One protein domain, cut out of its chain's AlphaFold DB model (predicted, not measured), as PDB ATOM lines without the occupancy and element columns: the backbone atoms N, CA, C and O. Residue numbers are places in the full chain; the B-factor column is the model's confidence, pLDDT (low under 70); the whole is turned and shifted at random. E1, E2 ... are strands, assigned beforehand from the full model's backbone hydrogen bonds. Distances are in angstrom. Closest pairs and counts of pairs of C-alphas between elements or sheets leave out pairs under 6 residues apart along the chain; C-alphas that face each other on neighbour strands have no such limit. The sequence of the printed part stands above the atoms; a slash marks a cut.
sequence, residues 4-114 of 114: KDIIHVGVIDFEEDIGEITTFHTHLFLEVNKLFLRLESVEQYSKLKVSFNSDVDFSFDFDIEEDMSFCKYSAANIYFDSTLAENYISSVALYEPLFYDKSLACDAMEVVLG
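This is residues 4 to 114 of the 114 residues of an uncharacterized protein of Zooshikella ganghwensis (UniProt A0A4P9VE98). A strongly twisted sheet runs from a three-stranded end, where the far part of the long, bent strand E1 has E2 along one side and E6 along the other, to a middle made of E3, E4, E5 and the short E8. Beyond E8 the chain turns sharply into a separate two-stranded ribbon, E7 with E9, at the other end. The printed part has 111 residues with nine named strands, E1 to E9 in that order, and no named helix; the class is all strand. The seven-stranded sheet is branched at E1, and its neighbour pairs, like E7 and E9, are antiparallel. The whole is only just loose, close to compact, with a radius of gyration of the C-alphas of 16.0 A and spans of 46 by 39 by 24 A.

E1, residues 4 to 15, begins at C-alpha 4 (-22.085, 15.664, -29.436), is 32.0 A long and bends by 56 degrees at residue 10. E2 is residues 18 to 23, 16.1 A, and E3 residues 27 to 32, 15.9 A. E4, residues 35 to 42, is 21.6 A long, and E5, residues 47 to 53, 19.1 A. E6, residues 68 to 74, is 19.4 A long and begins at C-alpha 68 (0.486, 30.407, -24.530). E7 is residues 89 to 95, 17.2 A, and E8 residues 104 to 106, 6.8 A. E9, residues 108 to 113, is 16.5 A long and ends at C-alpha 113 (-27.874, 13.021, -38.599).

E1 has staggered pairing: E3, beside residues 4 to 8, and E2, beside residues 9 to 15, lie on one side of it, and E6, beside residues 6 to 13, on the other side. E1 and E2 are a hairpin, with N 13 and O 20 at 2.9 A. Between E1 and E3, N 7 and O 29 are within hydrogen-bond range at 2.8 A, and between E1 and E6, N 10 and O 71 are within hydrogen-bond range at 3.0 A. E3, E4 and E5 form a meander, each strand the antiparallel neighbour of the one before; N 30 and O 37 are 3.0 A apart, N 40 and O 49 2.9 A. E8 is an edge strand beside residues 47 to 50 of E5, with N 50 and O 104 at 2.8 A. Residues 98 to 99 make a short antiparallel pairing with 104 to 105 of E8. E8 runs on into E9 at 96 degrees, across one residue. E7 and E9 are antiparallel at 166 degrees, with N 93 and O 110 at 2.9 A. The closest C-alphas of E5 and E9, those of Leu 48 and Ala 108, are 6.3 A apart. E7 and E9 are each apart from E1, E2, E3, E4 and E6.

The two C-alphas farthest apart, those of Glu 16 and Glu 96, are 47.9 A from each other. The printed part has no cut. The links E5 to E6 and E6 to E7 are long, 14 residues each. The mean pLDDT of the printed part is 84.1, and residues 54 to 62, in the first of these links, are under 70.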
ATOM      1  N   LYS A   4     -21.888  14.710 -30.529       87.38
ATOM      2  CA  LYS A   4     -22.085  15.664 -29.436       87.38
ATOM      3  C   LYS A   4     -21.656  17.078 -29.779       87.38
ATOM      4  O   LYS A   4     -22.368  18.009 -29.425       87.38
ATOM      5  N   ASP A   5     -20.503  17.216 -30.421       87.69
ATOM      6  CA  ASP A   5     -19.904  18.516 -30.693       87.69
ATOM      7  C   ASP A   5     -18.950  18.434 -31.891       87.69
ATOM      8  O   ASP A   5     -18.434  17.363 -32.235       87.69
ATOM      9  N   ILE A   6     -18.711  19.585 -32.504       89.88
ATOM     10  CA  ILE A   6     -17.648  19.806 -33.476       89.88
ATOM     11  C   ILE A   6     -16.644  20.715 -32.782       89.88
ATOM     12  O   ILE A   6     -16.980  21.828 -32.400       89.88
ATOM     13  N   ILE A   7     -15.418  20.249 -32.599       89.38
ATOM     14  CA  ILE A   7     -14.429  20.903 -31.749       89.38
ATOM     15  C   ILE A   7     -13.301  21.456 -32.610       89.38
ATOM     16  O   ILE A   7     -12.667  20.727 -33.379       89.38
ATOM     17  N   HIS A   8     -13.019  22.741 -32.411       88.88
ATOM     18  CA  HIS A   8     -11.753  23.344 -32.794       88.88
ATOM     19  C   HIS A   8     -10.779  23.320 -31.623       88.88
ATOM     20  O   HIS A   8     -11.150  23.342 -30.447       88.88
ATOM     21  N   VAL A   9      -9.507  23.293 -31.982       86.94
ATOM     22  CA  VAL A   9      -8.377  23.330 -31.063       86.94
ATOM     23  C   VAL A   9      -7.436  24.446 -31.482       86.94
ATOM     24  O   VAL A   9      -7.375  24.821 -32.657       86.94
ATOM     25  N   GLY A  10      -6.701  24.967 -30.517       88.88
ATOM     26  CA  GLY A  10      -5.789  26.068 -30.747       88.88
ATOM     27  C   GLY A  10      -4.945  26.367 -29.527       88.88
ATOM     28  O   GLY A  10      -4.903  25.597 -28.564       88.88
ATOM     29  N   VAL A  11      -4.323  27.533 -29.568       89.56
ATOM     30  CA  VAL A  11      -3.664  28.160 -28.428       89.56
ATOM     31  C   VAL A  11      -4.374  29.457 -28.087       89.56
ATOM     32  O   VAL A  11      -4.926  30.115 -28.967       89.56
ATOM     33  N   ILE A  12      -4.395  29.782 -26.802       91.06
ATOM     34  CA  ILE A  12      -4.800  31.083 -26.292       91.06
ATOM     35  C   ILE A  12      -3.556  31.817 -25.802       91.06
ATOM     36  O   ILE A  12      -2.765  31.241 -25.053       91.06
ATOM     37  N   ASP A  13      -3.406  33.056 -26.245       90.12
ATOM     38  CA  ASP A  13      -2.389  34.007 -25.804       90.12
ATOM     39  C   ASP A  13      -3.085  35.114 -25.001       90.12
ATOM     40  O   ASP A  13      -4.155  35.578 -25.399       90.12
ATOM     41  N   PHE A  14      -2.538  35.482 -23.844       85.69
ATOM     42  CA  PHE A  14      -3.147  36.452 -22.935       85.69
ATOM     43  C   PHE A  14      -2.356  37.762 -22.919       85.69
ATOM     44  O   PHE A  14      -1.320  37.862 -22.263       85.69
ATOM     45  N   GLU A  15      -2.922  38.813 -23.513       82.44
ATOM     46  CA  GLU A  15      -2.424  40.186 -23.404       82.44
ATOM     47  C   GLU A  15      -3.372  41.032 -22.539       82.44
ATOM     48  O   GLU A  15      -4.547  41.187 -22.861       82.44
ATOM     49  N   GLU A  16      -2.866  41.598 -21.435       76.62
ATOM     50  CA  GLU A  16      -3.592  42.557 -20.573       76.62
ATOM     51  C   GLU A  16      -5.053  42.147 -20.253       76.62
ATOM     52  O   GLU A  16      -5.989  42.932 -20.396       76.62
ATOM     53  N   ASP A  17      -5.241  40.894 -19.815       79.38
ATOM     54  CA  ASP A  17      -6.529  40.249 -19.478       79.38
ATOM     55  C   ASP A  17      -7.452  39.895 -20.666       79.38
ATOM     56  O   ASP A  17      -8.547  39.356 -20.464       79.38
ATOM     57  N   ILE A  18      -7.023  40.133 -21.908       82.31
ATOM     58  CA  ILE A  18      -7.714  39.705 -23.127       82.31
ATOM     59  C   ILE A  18      -6.995  38.481 -23.699       82.31
ATOM     60  O   ILE A  18      -5.800  38.513 -23.966       82.31
ATOM     61  N   GLY A  19      -7.738  37.390 -23.885       84.88
ATOM     62  CA  GLY A  19      -7.226  36.180 -24.524       84.88
ATOM     63  C   GLY A  19      -7.529  36.155 -26.023       84.88
ATOM     64  O   GLY A  19      -8.706  36.134 -26.395       84.88
ATOM     65  N   GLU A  20      -6.507  36.113 -26.875       88.94
ATOM     66  CA  GLU A  20      -6.646  35.855 -28.311       88.94
ATOM     67  C   GLU A  20      -6.477  34.360 -28.596       88.94
ATOM     68  O   GLU A  20      -5.541  33.724 -28.121       88.94
ATOM     69  N   ILE A  21      -7.397  33.780 -29.374       88.94
ATOM     70  CA  ILE A  21      -7.340  32.363 -29.745       88.94
ATOM     71  C   ILE A  21      -6.829  32.228 -31.176       88.94
ATOM     72  O   ILE A  21      -7.500  32.643 -32.121       88.94
ATOM     73  N   THR A  22      -5.705  31.532 -31.337       88.50
ATOM     74  CA  THR A  22      -5.195  31.094 -32.640       88.50
ATOM     75  C   THR A  22      -5.519  29.621 -32.857       88.50
ATOM     76  O   THR A  22      -5.126  28.752 -32.081       88.50
ATOM     77  N   THR A  23      -6.256  29.326 -33.925       86.56
ATOM     78  CA  THR A  23      -6.856  28.005 -34.165       86.56
ATOM     79  C   THR A  23      -6.045  27.202 -35.175       86.56
ATOM     80  O   THR A  23      -5.582  27.753 -36.175       86.56
ATOM     81  N   PHE A  24      -5.948  25.884 -35.002       86.06
ATOM     82  CA  PHE A  24      -5.299  25.025 -35.995       86.06
ATOM     83  C   PHE A  24      -6.257  24.700 -37.140       86.06
ATOM     84  O   PHE A  24      -6.967  23.699 -37.113       86.06
ATOM     85  N   HIS A  25      -6.265  25.538 -38.178       81.56
ATOM     86  CA  HIS A  25      -7.205  25.436 -39.306       81.56
ATOM     87  C   HIS A  25      -7.134  24.121 -40.098       81.56
ATOM     88  O   HIS A  25      -8.079  23.768 -40.799       81.56
ATOM     89  N   THR A  26      -6.025  23.388 -40.006       85.06
ATOM     90  CA  THR A  26      -5.868  22.075 -40.644       85.06
ATOM     91  C   THR A  26      -6.530  20.944 -39.861       85.06
ATOM     92  O   THR A  26      -6.582  19.833 -40.376       85.06
ATOM     93  N   HIS A  27      -7.038  21.205 -38.653       86.50
ATOM     94  CA  HIS A  27      -7.566  20.196 -37.742       86.50
ATOM     95  C   HIS A  27      -8.989  20.520 -37.280       86.50
ATOM     96  O   HIS A  27      -9.289  21.616 -36.808       86.50
ATOM     97  N   LEU A  28      -9.854  19.514 -37.351       89.00
ATOM     98  CA  LEU A  28     -11.203  19.534 -36.799       89.00
ATOM     99  C   LEU A  28     -11.452  18.222 -36.060       89.00
ATOM    100  O   LEU A  28     -10.989  17.167 -36.489       89.00
ATOM    101  N   PHE A  29     -12.197  18.266 -34.962       89.19
ATOM    102  CA  PHE A  29     -12.553  17.066 -34.214       89.19
ATOM    103  C   PHE A  29     -14.066  16.904 -34.156       89.19
ATOM    104  O   PHE A  29     -14.783  17.851 -33.851       89.19
ATOM    105  N   LEU A  30     -14.559  15.695 -34.414       89.44
ATOM    106  CA  LEU A  30     -15.947  15.342 -34.122       89.44
ATOM    107  C   LEU A  30     -15.976  14.574 -32.802       89.44
ATOM    108  O   LEU A  30     -15.404  13.482 -32.714       89.44
ATOM    109  N   GLU A  31     -16.637  15.128 -31.783       88.75
ATOM    110  CA  GLU A  31     -16.912  14.392 -30.551       88.75
ATOM    111  C   GLU A  31     -18.125  13.504 -30.778       88.75
ATOM    112  O   GLU A  31     -19.250  13.968 -30.966       88.75
ATOM    113  N   VAL A  32     -17.897  12.200 -30.734       87.50
ATOM    114  CA  VAL A  32     -18.911  11.216 -31.046       87.50
ATOM    115  C   VAL A  32     -19.010  10.199 -29.915       87.50
ATOM    116  O   VAL A  32     -18.138   9.353 -29.722       87.50
ATOM    117  N   ASN A  33     -20.097  10.251 -29.144       84.44
ATOM    118  CA  ASN A  33     -20.258   9.544 -27.869       84.44
ATOM    119  C   ASN A  33     -19.127   9.846 -26.860       84.44
ATOM    120  O   ASN A  33     -19.245  10.765 -26.055       84.44
ATOM    121  N   LYS A  34     -18.076   9.019 -26.840       78.56
ATOM    122  CA  LYS A  34     -16.859   9.160 -26.017       78.56
ATOM    123  C   LYS A  34     -15.586   9.032 -26.870       78.56
ATOM    124  O   LYS A  34     -14.512   8.819 -26.330       78.56
ATOM    125  N   LEU A  35     -15.731   9.074 -28.192       83.06
ATOM    126  CA  LEU A  35     -14.653   8.953 -29.164       83.06
ATOM    127  C   LEU A  35     -14.448  10.301 -29.841       83.06
ATOM    128  O   LEU A  35     -15.410  11.043 -30.043       83.06
ATOM    129  N   PHE A  36     -13.212  10.575 -30.238       85.00
ATOM    130  CA  PHE A  36     -12.875  11.755 -31.021       85.00
ATOM    131  C   PHE A  36     -12.390  11.300 -32.391       85.00
ATOM    132  O   PHE A  36     -11.419  10.548 -32.508       85.00
ATOM    133  N   LEU A  37     -13.090  11.739 -33.436       87.81
ATOM    134  CA  LEU A  37     -12.612  11.581 -34.804       87.81
ATOM    135  C   LEU A  37     -11.794  12.820 -35.145       87.81
ATOM    136  O   LEU A  37     -12.351  13.913 -35.228       87.81
ATOM    137  N   ARG A  38     -10.486  12.642 -35.340       89.31
ATOM    138  CA  ARG A  38      -9.598  13.695 -35.836       89.31
ATOM    139  C   ARG A  38      -9.711  13.751 -37.350       89.31
ATOM    140  O   ARG A  38      -9.468  12.752 -38.028       89.31
ATOM    141  N   LEU A  39     -10.055  14.926 -37.846       90.44
ATOM    142  CA  LEU A  39     -10.114  15.269 -39.252       90.44
ATOM    143  C   LEU A  39      -8.963  16.224 -39.539       90.44
ATOM    144  O   LEU A  39      -8.885  17.305 -38.957       90.44
ATOM    145  N   GLU A  40      -8.050  15.798 -40.398       90.88
ATOM    146  CA  GLU A  40      -6.865  16.561 -40.764       90.88
ATOM    147  C   GLU A  40      -6.874  16.822 -42.266       90.88
ATOM    148  O   GLU A  40      -6.997  15.902 -43.077       90.88
ATOM    149  N   SER A  41      -6.737  18.089 -42.631       91.00
ATOM    150  CA  SER A  41      -6.496  18.497 -44.004       91.00
ATOM    151  C   SER A  41      -5.063  18.139 -44.403       91.00
ATOM    152  O   SER A  41      -4.107  18.654 -43.822       91.00
ATOM    153  N   VAL A  42      -4.907  17.270 -45.400       89.94
ATOM    154  CA  VAL A  42      -3.606  16.819 -45.917       89.94
ATOM    155  C   VAL A  42      -3.507  17.069 -47.423       89.94
ATOM    156  O   VAL A  42      -4.474  17.475 -48.066       89.94
ATOM    157  N   GLU A  43      -2.310  16.883 -47.990       89.00
ATOM    158  CA  GLU A  43      -2.057  17.074 -49.428       89.00
ATOM    159  C   GLU A  43      -2.542  18.448 -49.940       89.00
ATOM    160  O   GLU A  43      -3.295  18.543 -50.906       89.00
ATOM    161  N   GLN A  44      -2.130  19.529 -49.263       86.75
ATOM    162  CA  GLN A  44      -2.508  20.913 -49.604       86.75
ATOM    163  C   GLN A  44      -4.030  21.137 -49.662       86.75
ATOM    164  O   GLN A  44      -4.528  21.800 -50.568       86.75
ATOM    165  N   TYR A  45      -4.768  20.610 -48.681       84.69
ATOM    166  CA  TYR A  45      -6.229  20.732 -48.581       84.69
ATOM    167  C   TYR A  45      -7.031  19.969 -49.635       84.69
ATOM    168  O   TYR A  45      -8.235  20.182 -49.753       84.69
ATOM    169  N   SER A  46      -6.397  19.055 -50.374       89.00
ATOM    170  CA  SER A  46      -7.102  18.214 -51.348       89.00
ATOM    171  C   SER A  46      -7.683  16.932 -50.749       89.00
ATOM    172  O   SER A  46      -8.565  16.331 -51.357       89.00
ATOM    173  N   LYS A  47      -7.214  16.514 -49.565       93.12
ATOM    174  CA  LYS A  47      -7.664  15.292 -48.892       93.12
ATOM    175  C   LYS A  47      -7.975  15.547 -47.424       93.12
ATOM    176  O   LYS A  47      -7.292  16.307 -46.739       93.12
ATOM    177  N   LEU A  48      -8.960  14.814 -46.928       94.06
ATOM    178  CA  LEU A  48      -9.331  14.709 -45.530       94.06
ATOM    179  C   LEU A  48      -8.831  13.376 -44.973       94.06
ATOM    180  O   LEU A  48      -9.351  12.310 -45.310       94.06
ATOM    181  N   LYS A  49      -7.831  13.431 -44.098       93.25
ATOM    182  CA  LYS A  49      -7.379  12.283 -43.316       93.25
ATOM    183  C   LYS A  49      -8.248  12.143 -42.071       93.25
ATOM    184  O   LYS A  49      -8.392  13.085 -41.297       93.25
ATOM    185  N   VAL A  50      -8.789  10.950 -41.858       90.88
ATOM    186  CA  VAL A  50      -9.622  10.606 -40.705       90.88
ATOM    187  C   VAL A  50      -8.872   9.602 -39.837       90.88
ATOM    188  O   VAL A  50      -8.451   8.541 -40.308       90.88
ATOM    189  N   SER A  51      -8.690   9.951 -38.563       87.31
ATOM    190  CA  SER A  51      -8.052   9.096 -37.556       87.31
ATOM    191  C   SER A  51      -8.962   8.929 -36.340       87.31
ATOM    192  O   SER A  51      -9.622   9.876 -35.908       87.31
ATOM    193  N   PHE A  52      -9.005   7.711 -35.798       78.06
ATOM    194  CA  PHE A  52      -9.842   7.357 -34.654       78.06
ATOM    195  C   PHE A  52      -8.996   7.326 -33.387       78.06
ATOM    196  O   PHE A  52      -8.154   6.439 -33.244       78.06
ATOM    197  N   ASN A  53      -9.261   8.237 -32.453       71.50
ATOM    198  CA  ASN A  53      -8.579   8.245 -31.166       71.50
ATOM    199  C   ASN A  53      -9.571   7.843 -30.062       71.50
ATOM    200  O   ASN A  53     -10.661   8.409 -29.935       71.50
ATOM    201  N   SER A  54      -9.214   6.805 -29.295       63.03
ATOM    202  CA  SER A  54     -10.006   6.324 -28.151       63.03
ATOM    203  C   SER A  54      -9.923   7.254 -26.944       63.03
ATOM    204  O   SER A  54     -10.818   7.235 -26.106       63.03
ATOM    205  N   ASP A  55      -8.860   8.051 -26.885       58.03
ATOM    206  CA  ASP A  55      -8.672   9.135 -25.937       58.03
ATOM    207  C   ASP A  55      -8.493  10.446 -26.689       58.03
ATOM    208  O   ASP A  55      -8.182  10.477 -27.882       58.03
ATOM    209  N   VAL A  56      -8.697  11.541 -25.970       56.53
ATOM    210  CA  VAL A  56      -8.370  12.881 -26.439       56.53
ATOM    211  C   VAL A  56      -6.849  13.005 -26.511       56.53
ATOM    212  O   VAL A  56      -6.210  13.517 -25.596       56.53
ATOM    213  N   ASP A  57      -6.262  12.486 -27.582       62.16
ATOM    214  CA  ASP A  57      -4.867  12.742 -27.892       62.16
ATOM    215  C   ASP A  57      -4.783  13.984 -28.778       62.16
ATOM    216  O   ASP A  57      -4.914  13.934 -30.005       62.16
ATOM    217  N   PHE A  58      -4.655  15.118 -28.094       67.12
ATOM    218  CA  PHE A  58      -4.330  16.413 -28.670       67.12
ATOM    219  C   PHE A  58      -2.812  16.643 -28.673       67.12
ATOM    220  O   PHE A  58      -2.371  17.786 -28.601       67.12
ATOM    221  N   SER A  59      -1.990  15.586 -28.725       63.84
ATOM    222  CA  SER A  59      -0.577  15.760 -29.038       63.84
ATOM    223  C   SER A  59      -0.466  16.252 -30.477       63.84
ATOM    224  O   SER A  59      -0.822  15.550 -31.434       63.84
ATOM    225  N   PHE A  60       0.003  17.476 -30.624       66.94
ATOM    226  CA  PHE A  60       0.375  18.028 -31.908       66.94
ATOM    227  C   PHE A  60       1.891  18.200 -31.943       66.94
ATOM    228  O   PHE A  60       2.507  18.472 -30.916       66.94
ATOM    229  N   ASP A  61       2.479  18.062 -33.130       65.75
ATOM    230  CA  ASP A  61       3.919  18.226 -33.348       65.75
ATOM    231  C   ASP A  61       4.303  19.719 -33.439       65.75
ATOM    232  O   ASP A  61       4.915  20.156 -34.413       65.75
ATOM    233  N   PHE A  62       3.894  20.531 -32.461       67.62
ATOM    234  CA  PHE A  62       4.327  21.922 -32.335       67.62
ATOM    235  C   PHE A  62       4.597  22.281 -30.874       67.62
ATOM    236  O   PHE A  62       3.960  21.757 -29.958       67.62
ATOM    237  N   ASP A  63       5.532  23.205 -30.677       72.00
ATOM    238  CA  ASP A  63       5.840  23.763 -29.368       72.00
ATOM    239  C   ASP A  63       4.842  24.886 -29.053       72.00
ATOM    240  O   ASP A  63       4.590  25.758 -29.885       72.00
ATOM    241  N   ILE A  64       4.246  24.841 -27.862       79.62
ATOM    242  CA  ILE A  64       3.450  25.944 -27.313       79.62
ATOM    243  C   ILE A  64       4.424  26.849 -26.554       79.62
ATOM    244  O   ILE A  64       5.189  26.351 -25.724       79.62
ATOM    245  N   GLU A  65       4.422  28.148 -26.860       81.12
ATOM    246  CA  GLU A  65       5.272  29.138 -26.183       81.12
ATOM    247  C   GLU A  65       4.910  29.261 -24.686       81.12
ATOM    248  O   GLU A  65       3.817  28.874 -24.273       81.12
ATOM    249  N   GLU A  66       5.837  29.741 -23.844       78.06
ATOM    250  CA  GLU A  66       5.681  29.723 -22.372       78.06
ATOM    251  C   GLU A  66       4.473  30.532 -21.856       78.06
ATOM    252  O   GLU A  66       3.954  30.235 -20.778       78.06
ATOM    253  N   ASP A  67       4.038  31.543 -22.601       82.69
ATOM    254  CA  ASP A  67       2.897  32.419 -22.318       82.69
ATOM    255  C   ASP A  67       1.587  31.960 -22.976       82.69
ATOM    256  O   ASP A  67       0.509  32.448 -22.627       82.69
ATOM    257  N   MET A  68       1.648  30.958 -23.849       87.69
ATOM    258  CA  MET A  68       0.486  30.407 -24.530       87.69
ATOM    259  C   MET A  68      -0.076  29.181 -23.803       87.69
ATOM    260  O   MET A  68       0.624  28.396 -23.164       87.69
ATOM    261  N   SER A  69      -1.385  28.968 -23.920       87.44
ATOM    262  CA  SER A  69      -2.068  27.800 -23.350       87.44
ATOM    263  C   SER A  69      -2.875  27.049 -24.400       87.44
ATOM    264  O   SER A  69      -3.560  27.646 -25.222       87.44
ATOM    265  N   PHE A  70      -2.855  25.718 -24.358       87.31
ATOM    266  CA  PHE A  70      -3.728  24.914 -25.213       87.31
ATOM    267  C   PHE A  70      -5.204  25.176 -24.890       87.31
ATOM    268  O   PHE A  70      -5.604  25.194 -23.722       87.31
ATOM    269  N   CYS A  71      -6.037  25.296 -25.920       86.62
ATOM    270  CA  CYS A  71      -7.475  25.443 -25.758       86.62
ATOM    271  C   CYS A  71      -8.270  24.575 -26.741       86.62
ATOM    272  O   CYS A  71      -7.809  24.199 -27.822       86.62
ATOM    273  N   LYS A  72      -9.507  24.270 -26.342       87.50
ATOM    274  CA  LYS A  72     -10.524  23.635 -27.181       87.50
ATOM    275  C   LYS A  72     -11.837  24.383 -27.026       87.50
ATOM    276  O   LYS A  72     -12.173  24.802 -25.917       87.50
ATOM    277  N   TYR A  73     -12.592  24.511 -28.103       87.50
ATOM    278  CA  TYR A  73     -13.895  25.159 -28.066       87.50
ATOM    279  C   TYR A  73     -14.825  24.577 -29.132       87.50
ATOM    280  O   TYR A  73     -14.377  24.022 -30.139       87.50
ATOM    281  N   SER A  74     -16.130  24.686 -28.883       89.56
ATOM    282  CA  SER A  74     -17.148  24.256 -29.837       89.56
ATOM    283  C   SER A  74     -17.121  25.174 -31.059       89.56
ATOM    284  O   SER A  74     -17.224  26.395 -30.942       89.56
ATOM    285  N   ALA A  75     -16.959  24.576 -32.231       85.50
ATOM    286  CA  ALA A  75     -16.946  25.251 -33.519       85.50
ATOM    287  C   ALA A  75     -18.330  25.775 -33.910       85.50
ATOM    288  O   ALA A  75     -18.442  26.751 -34.649       85.50
ATOM    289  N   ALA A  76     -19.384  25.092 -33.461       76.44
ATOM    290  CA  ALA A  76     -20.742  25.376 -33.878       76.44
ATOM    291  C   ALA A  76     -21.760  24.820 -32.883       76.44
ATOM    292  O   ALA A  76     -21.635  23.702 -32.391       76.44
ATOM    293  N   ASN A  77     -22.847  25.563 -32.696       75.44
ATOM    294  CA  ASN A  77     -24.043  25.018 -32.072       75.44
ATOM    295  C   ASN A  77     -24.835  24.218 -33.117       75.44
ATOM    296  O   ASN A  77     -25.206  24.755 -34.162       75.44
ATOM    297  N   ILE A  78     -25.114  22.947 -32.825       73.25
ATOM    298  CA  ILE A  78     -25.948  22.088 -33.672       73.25
ATOM    299  C   ILE A  78     -27.401  22.215 -33.200       73.25
ATOM    300  O   ILE A  78     -27.731  21.823 -32.081       73.25
ATOM    301  N   TYR A  79     -28.269  22.759 -34.052       74.00
ATOM    302  CA  TYR A  79     -29.700  22.901 -33.780       74.00
ATOM    303  C   TYR A  79     -30.502  21.931 -34.645       74.00
ATOM    304  O   TYR A  79     -30.262  21.829 -35.846       74.00
ATOM    305  N   PHE A  80     -31.471  21.245 -34.038       71.81
ATOM    306  CA  PHE A  80     -32.395  20.351 -34.735       71.81
ATOM    307  C   PHE A  80     -33.773  20.997 -34.859       71.81
ATOM    308  O   PHE A  80     -34.272  21.585 -33.900       71.81
ATOM    309  N   ASP A  81     -34.415  20.823 -36.013       73.69
ATOM    310  CA  ASP A  81     -35.766  21.344 -36.270       73.69
ATOM    311  C   ASP A  81     -36.853  20.628 -35.445       73.69
ATOM    312  O   ASP A  81     -37.935  21.169 -35.217       73.69
ATOM    313  N   SER A  82     -36.577  19.406 -34.979       75.75
ATOM    314  CA  SER A  82     -37.468  18.621 -34.123       75.75
ATOM    315  C   SER A  82     -36.911  18.542 -32.708       75.75
ATOM    316  O   SER A  82     -35.779  18.118 -32.500       75.75
ATOM    317  N   THR A  83     -37.742  18.846 -31.710       72.19
ATOM    318  CA  THR A  83     -37.386  18.705 -30.285       72.19
ATOM    319  C   THR A  83     -37.215  17.251 -29.840       72.19
ATOM    320  O   THR A  83     -36.785  17.004 -28.719       72.19
ATOM    321  N   LEU A  84     -37.623  16.297 -30.681       77.06
ATOM    322  CA  LEU A  84     -37.467  14.860 -30.457       77.06
ATOM    323  C   LEU A  84     -36.288  14.274 -31.240       77.06
ATOM    324  O   LEU A  84     -35.993  13.097 -31.065       77.06
ATOM    325  N   ALA A  85     -35.670  15.054 -32.133       73.69
ATOM    326  CA  ALA A  85     -34.513  14.587 -32.877       73.69
ATOM    327  C   ALA A  85     -33.323  14.455 -31.929       73.69
ATOM    328  O   ALA A  85     -33.015  15.361 -31.152       73.69
ATOM    329  N   GLU A  86     -32.656  13.316 -32.020       77.12
ATOM    330  CA  GLU A  86     -31.383  13.090 -31.365       77.12
ATOM    331  C   GLU A  86     -30.288  13.271 -32.425       77.12
ATOM    332  O   GLU A  86     -30.472  13.009 -33.604       77.12
ATOM    333  N   ASN A  87     -29.124  13.764 -32.030       81.94
ATOM    334  CA  ASN A  87     -27.937  13.944 -32.871       81.94
ATOM    335  C   ASN A  87     -27.267  12.606 -33.229       81.94
ATOM    336  O   ASN A  87     -26.039  12.476 -33.185       81.94
ATOM    337  N   TYR A  88     -28.050  11.575 -33.535       89.12
ATOM    338  CA  TYR A  88     -27.507  10.296 -33.944       89.12
ATOM    339  C   TYR A  88     -27.036  10.356 -35.384       89.12
ATOM    340  O   TYR A  88     -27.756  10.751 -36.289       89.12
ATOM    341  N   ILE A  89     -25.811   9.899 -35.599       88.19
ATOM    342  CA  ILE A  89     -25.267   9.654 -36.923       88.19
ATOM    343  C   ILE A  89     -26.037   8.478 -37.526       88.19
ATOM    344  O   ILE A  89     -25.907   7.341 -37.055       88.19
ATOM    345  N   SER A  90     -26.828   8.764 -38.557       89.75
ATOM    346  CA  SER A  90     -27.583   7.779 -39.328       89.75
ATOM    347  C   SER A  90     -26.697   7.099 -40.369       89.75
ATOM    348  O   SER A  90     -26.786   5.887 -40.567       89.75
ATOM    349  N   SER A  91     -25.814   7.865 -41.015       91.00
ATOM    350  CA  SER A  91     -24.867   7.363 -42.009       91.00
ATOM    351  C   SER A  91     -23.638   8.255 -42.132       91.00
ATOM    352  O   SER A  91     -23.704   9.464 -41.908       91.00
ATOM    353  N   VAL A  92     -22.528   7.645 -42.546       91.00
ATOM    354  CA  VAL A  92     -21.302   8.339 -42.954       91.00
ATOM    355  C   VAL A  92     -20.945   7.876 -44.362       91.00
ATOM    356  O   VAL A  92     -20.860   6.670 -44.597       91.00
ATOM    357  N   ALA A  93     -20.737   8.815 -45.282       94.31
ATOM    358  CA  ALA A  93     -20.231   8.540 -46.622       94.31
ATOM    359  C   ALA A  93     -18.819   9.117 -46.779       94.31
ATOM    360  O   ALA A  93     -18.548  10.237 -46.348       94.31
ATOM    361  N   LEU A  94     -17.927   8.335 -47.390       94.56
ATOM    362  CA  LEU A  94     -16.561   8.736 -47.722       94.56
ATOM    363  C   LEU A  94     -16.419   8.764 -49.240       94.56
ATOM    364  O   LEU A  94     -16.710   7.769 -49.905       94.56
ATOM    365  N   TYR A  95     -15.954   9.887 -49.772       95.81
ATOM    366  CA  TYR A  95     -15.751  10.083 -51.203       95.81
ATOM    367  C   TYR A  95     -14.291   9.780 -51.556       95.81
ATOM    368  O   TYR A  95     -13.388  10.342 -50.941       95.81
ATOM    369  N   GLU A  96     -14.058   8.872 -52.507       96.00
ATOM    370  CA  GLU A  96     -12.717   8.401 -52.911       96.00
ATOM    371  C   GLU A  96     -11.828   7.928 -51.733       96.00
ATOM    372  O   GLU A  96     -10.744   8.475 -51.499       96.00
ATOM    373  N   PRO A  97     -12.267   6.927 -50.940       94.75
ATOM    374  CA  PRO A  97     -11.537   6.506 -49.752       94.75
ATOM    375  C   PRO A  97     -10.240   5.752 -50.089       94.75
ATOM    376  O   PRO A  97     -10.223   4.798 -50.866       94.75
ATOM    377  N   LEU A  98      -9.163   6.130 -49.406       93.69
ATOM    378  CA  LEU A  98      -7.868   5.460 -49.373       93.69
ATOM    379  C   LEU A  98      -7.628   4.931 -47.957       93.69
ATOM    380  O   LEU A  98      -7.523   5.699 -47.002       93.69
ATOM    381  N   PHE A  99      -7.554   3.611 -47.814       90.44
ATOM    382  CA  PHE A  99      -7.400   2.955 -46.517       90.44
ATOM    383  C   PHE A  99      -5.929   2.655 -46.216       90.44
ATOM    384  O   PHE A  99      -5.213   2.113 -47.059       90.44
ATOM    385  N   TYR A 100      -5.508   2.955 -44.991       84.62
ATOM    386  CA  TYR A 100      -4.206   2.605 -44.423       84.62
ATOM    387  C   TYR A 100      -4.415   1.781 -43.142       84.62
ATOM    388  O   TYR A 100      -5.527   1.704 -42.622       84.62
ATOM    389  N   ASP A 101      -3.350   1.204 -42.581       77.88
ATOM    390  CA  ASP A 101      -3.452   0.296 -41.423       77.88
ATOM    391  C   ASP A 101      -4.130   0.908 -40.179       77.88
ATOM    392  O   ASP A 101      -4.771   0.190 -39.413       77.88
ATOM    393  N   LYS A 102      -3.979   2.221 -39.941       74.19
ATOM    394  CA  LYS A 102      -4.504   2.915 -38.741       74.19
ATOM    395  C   LYS A 102      -5.265   4.213 -39.035       74.19
ATOM    396  O   LYS A 102      -5.656   4.920 -38.111       74.19
ATOM    397  N   SER A 103      -5.458   4.549 -40.304       83.00
ATOM    398  CA  SER A 103      -6.116   5.786 -40.737       83.00
ATOM    399  C   SER A 103      -6.729   5.600 -42.117       83.00
ATOM    400  O   SER A 103      -6.380   4.662 -42.832       83.00
ATOM    401  N   LEU A 104      -7.590   6.522 -42.529       92.44
ATOM    402  CA  LEU A 104      -8.031   6.628 -43.919       92.44
ATOM    403  C   LEU A 104      -7.871   8.064 -44.415       92.44
ATOM    404  O   LEU A 104      -7.839   8.992 -43.611       92.44
ATOM    405  N   ALA A 105      -7.779   8.240 -45.725       94.12
ATOM    406  CA  ALA A 105      -7.924   9.529 -46.390       94.12
ATOM    407  C   ALA A 105      -9.101   9.472 -47.368       94.12
ATOM    408  O   ALA A 105      -9.451   8.399 -47.852       94.12
ATOM    409  N   CYS A 106      -9.732  10.604 -47.642       94.94
ATOM    410  CA  CYS A 106     -10.844  10.732 -48.587       94.94
ATOM    411  C   CYS A 106     -10.890  12.161 -49.139       94.94
ATOM    412  O   CYS A 106     -10.288  13.056 -48.554       94.94
ATOM    413  N   ASP A 107     -11.592  12.393 -50.242       94.62
ATOM    414  CA  ASP A 107     -11.781  13.741 -50.802       94.62
ATOM    415  C   ASP A 107     -12.773  14.548 -49.965       94.62
ATOM    416  O   ASP A 107     -12.616  15.748 -49.754       94.62
ATOM    417  N   ALA A 108     -13.802  13.868 -49.466       92.50
ATOM    418  CA  ALA A 108     -14.824  14.446 -48.617       92.50
ATOM    419  C   ALA A 108     -15.437  13.379 -47.708       92.50
ATOM    420  O   ALA A 108     -15.433  12.182 -48.017       92.50
ATOM    421  N   MET A 109     -16.021  13.843 -46.606       92.94
ATOM    422  CA  MET A 109     -16.826  13.038 -45.699       92.94
ATOM    423  C   MET A 109     -18.172  13.723 -45.481       92.94
ATOM    424  O   MET A 109     -18.226  14.904 -45.147       92.94
ATOM    425  N   GLU A 110     -19.250  12.968 -45.635       92.94
ATOM    426  CA  GLU A 110     -20.606  13.410 -45.329       92.94
ATOM    427  C   GLU A 110     -21.115  12.649 -44.110       92.94
ATOM    428  O   GLU A 110     -21.070  11.418 -44.070       92.94
ATOM    429  N   VAL A 111     -21.597  13.388 -43.111       88.94
ATOM    430  CA  VAL A 111     -22.193  12.837 -41.894       88.94
ATOM    431  C   VAL A 111     -23.656  13.251 -41.871       88.94
ATOM    432  O   VAL A 111     -23.966  14.437 -41.780       88.94
ATOM    433  N   VAL A 112     -24.549  12.269 -41.945       88.50
ATOM    434  CA  VAL A 112     -25.994  12.494 -41.880       88.50
ATOM    435  C   VAL A 112     -26.462  12.214 -40.458       88.50
ATOM    436  O   VAL A 112     -26.105  11.187 -39.873       88.50
ATOM    437  N   LEU A 113     -27.232  13.148 -39.904       84.88
ATOM    438  CA  LEU A 113     -27.874  13.021 -38.599       84.88
ATOM    439  C   LEU A 113     -29.348  12.641 -38.792       84.88
ATOM    440  O   LEU A 113     -29.962  13.084 -39.765       84.88
ATOM    441  N   GLY A 114     -29.911  11.837 -37.889       78.31
ATOM    442  CA  GLY A 114     -31.296  11.362 -37.963       78.31
ATOM    443  C   GLY A 114     -31.951  11.168 -36.611       78.31
ATOM    444  O   GLY A 114     -31.211  10.992 -35.619       78.31
TER     445      GLY A 114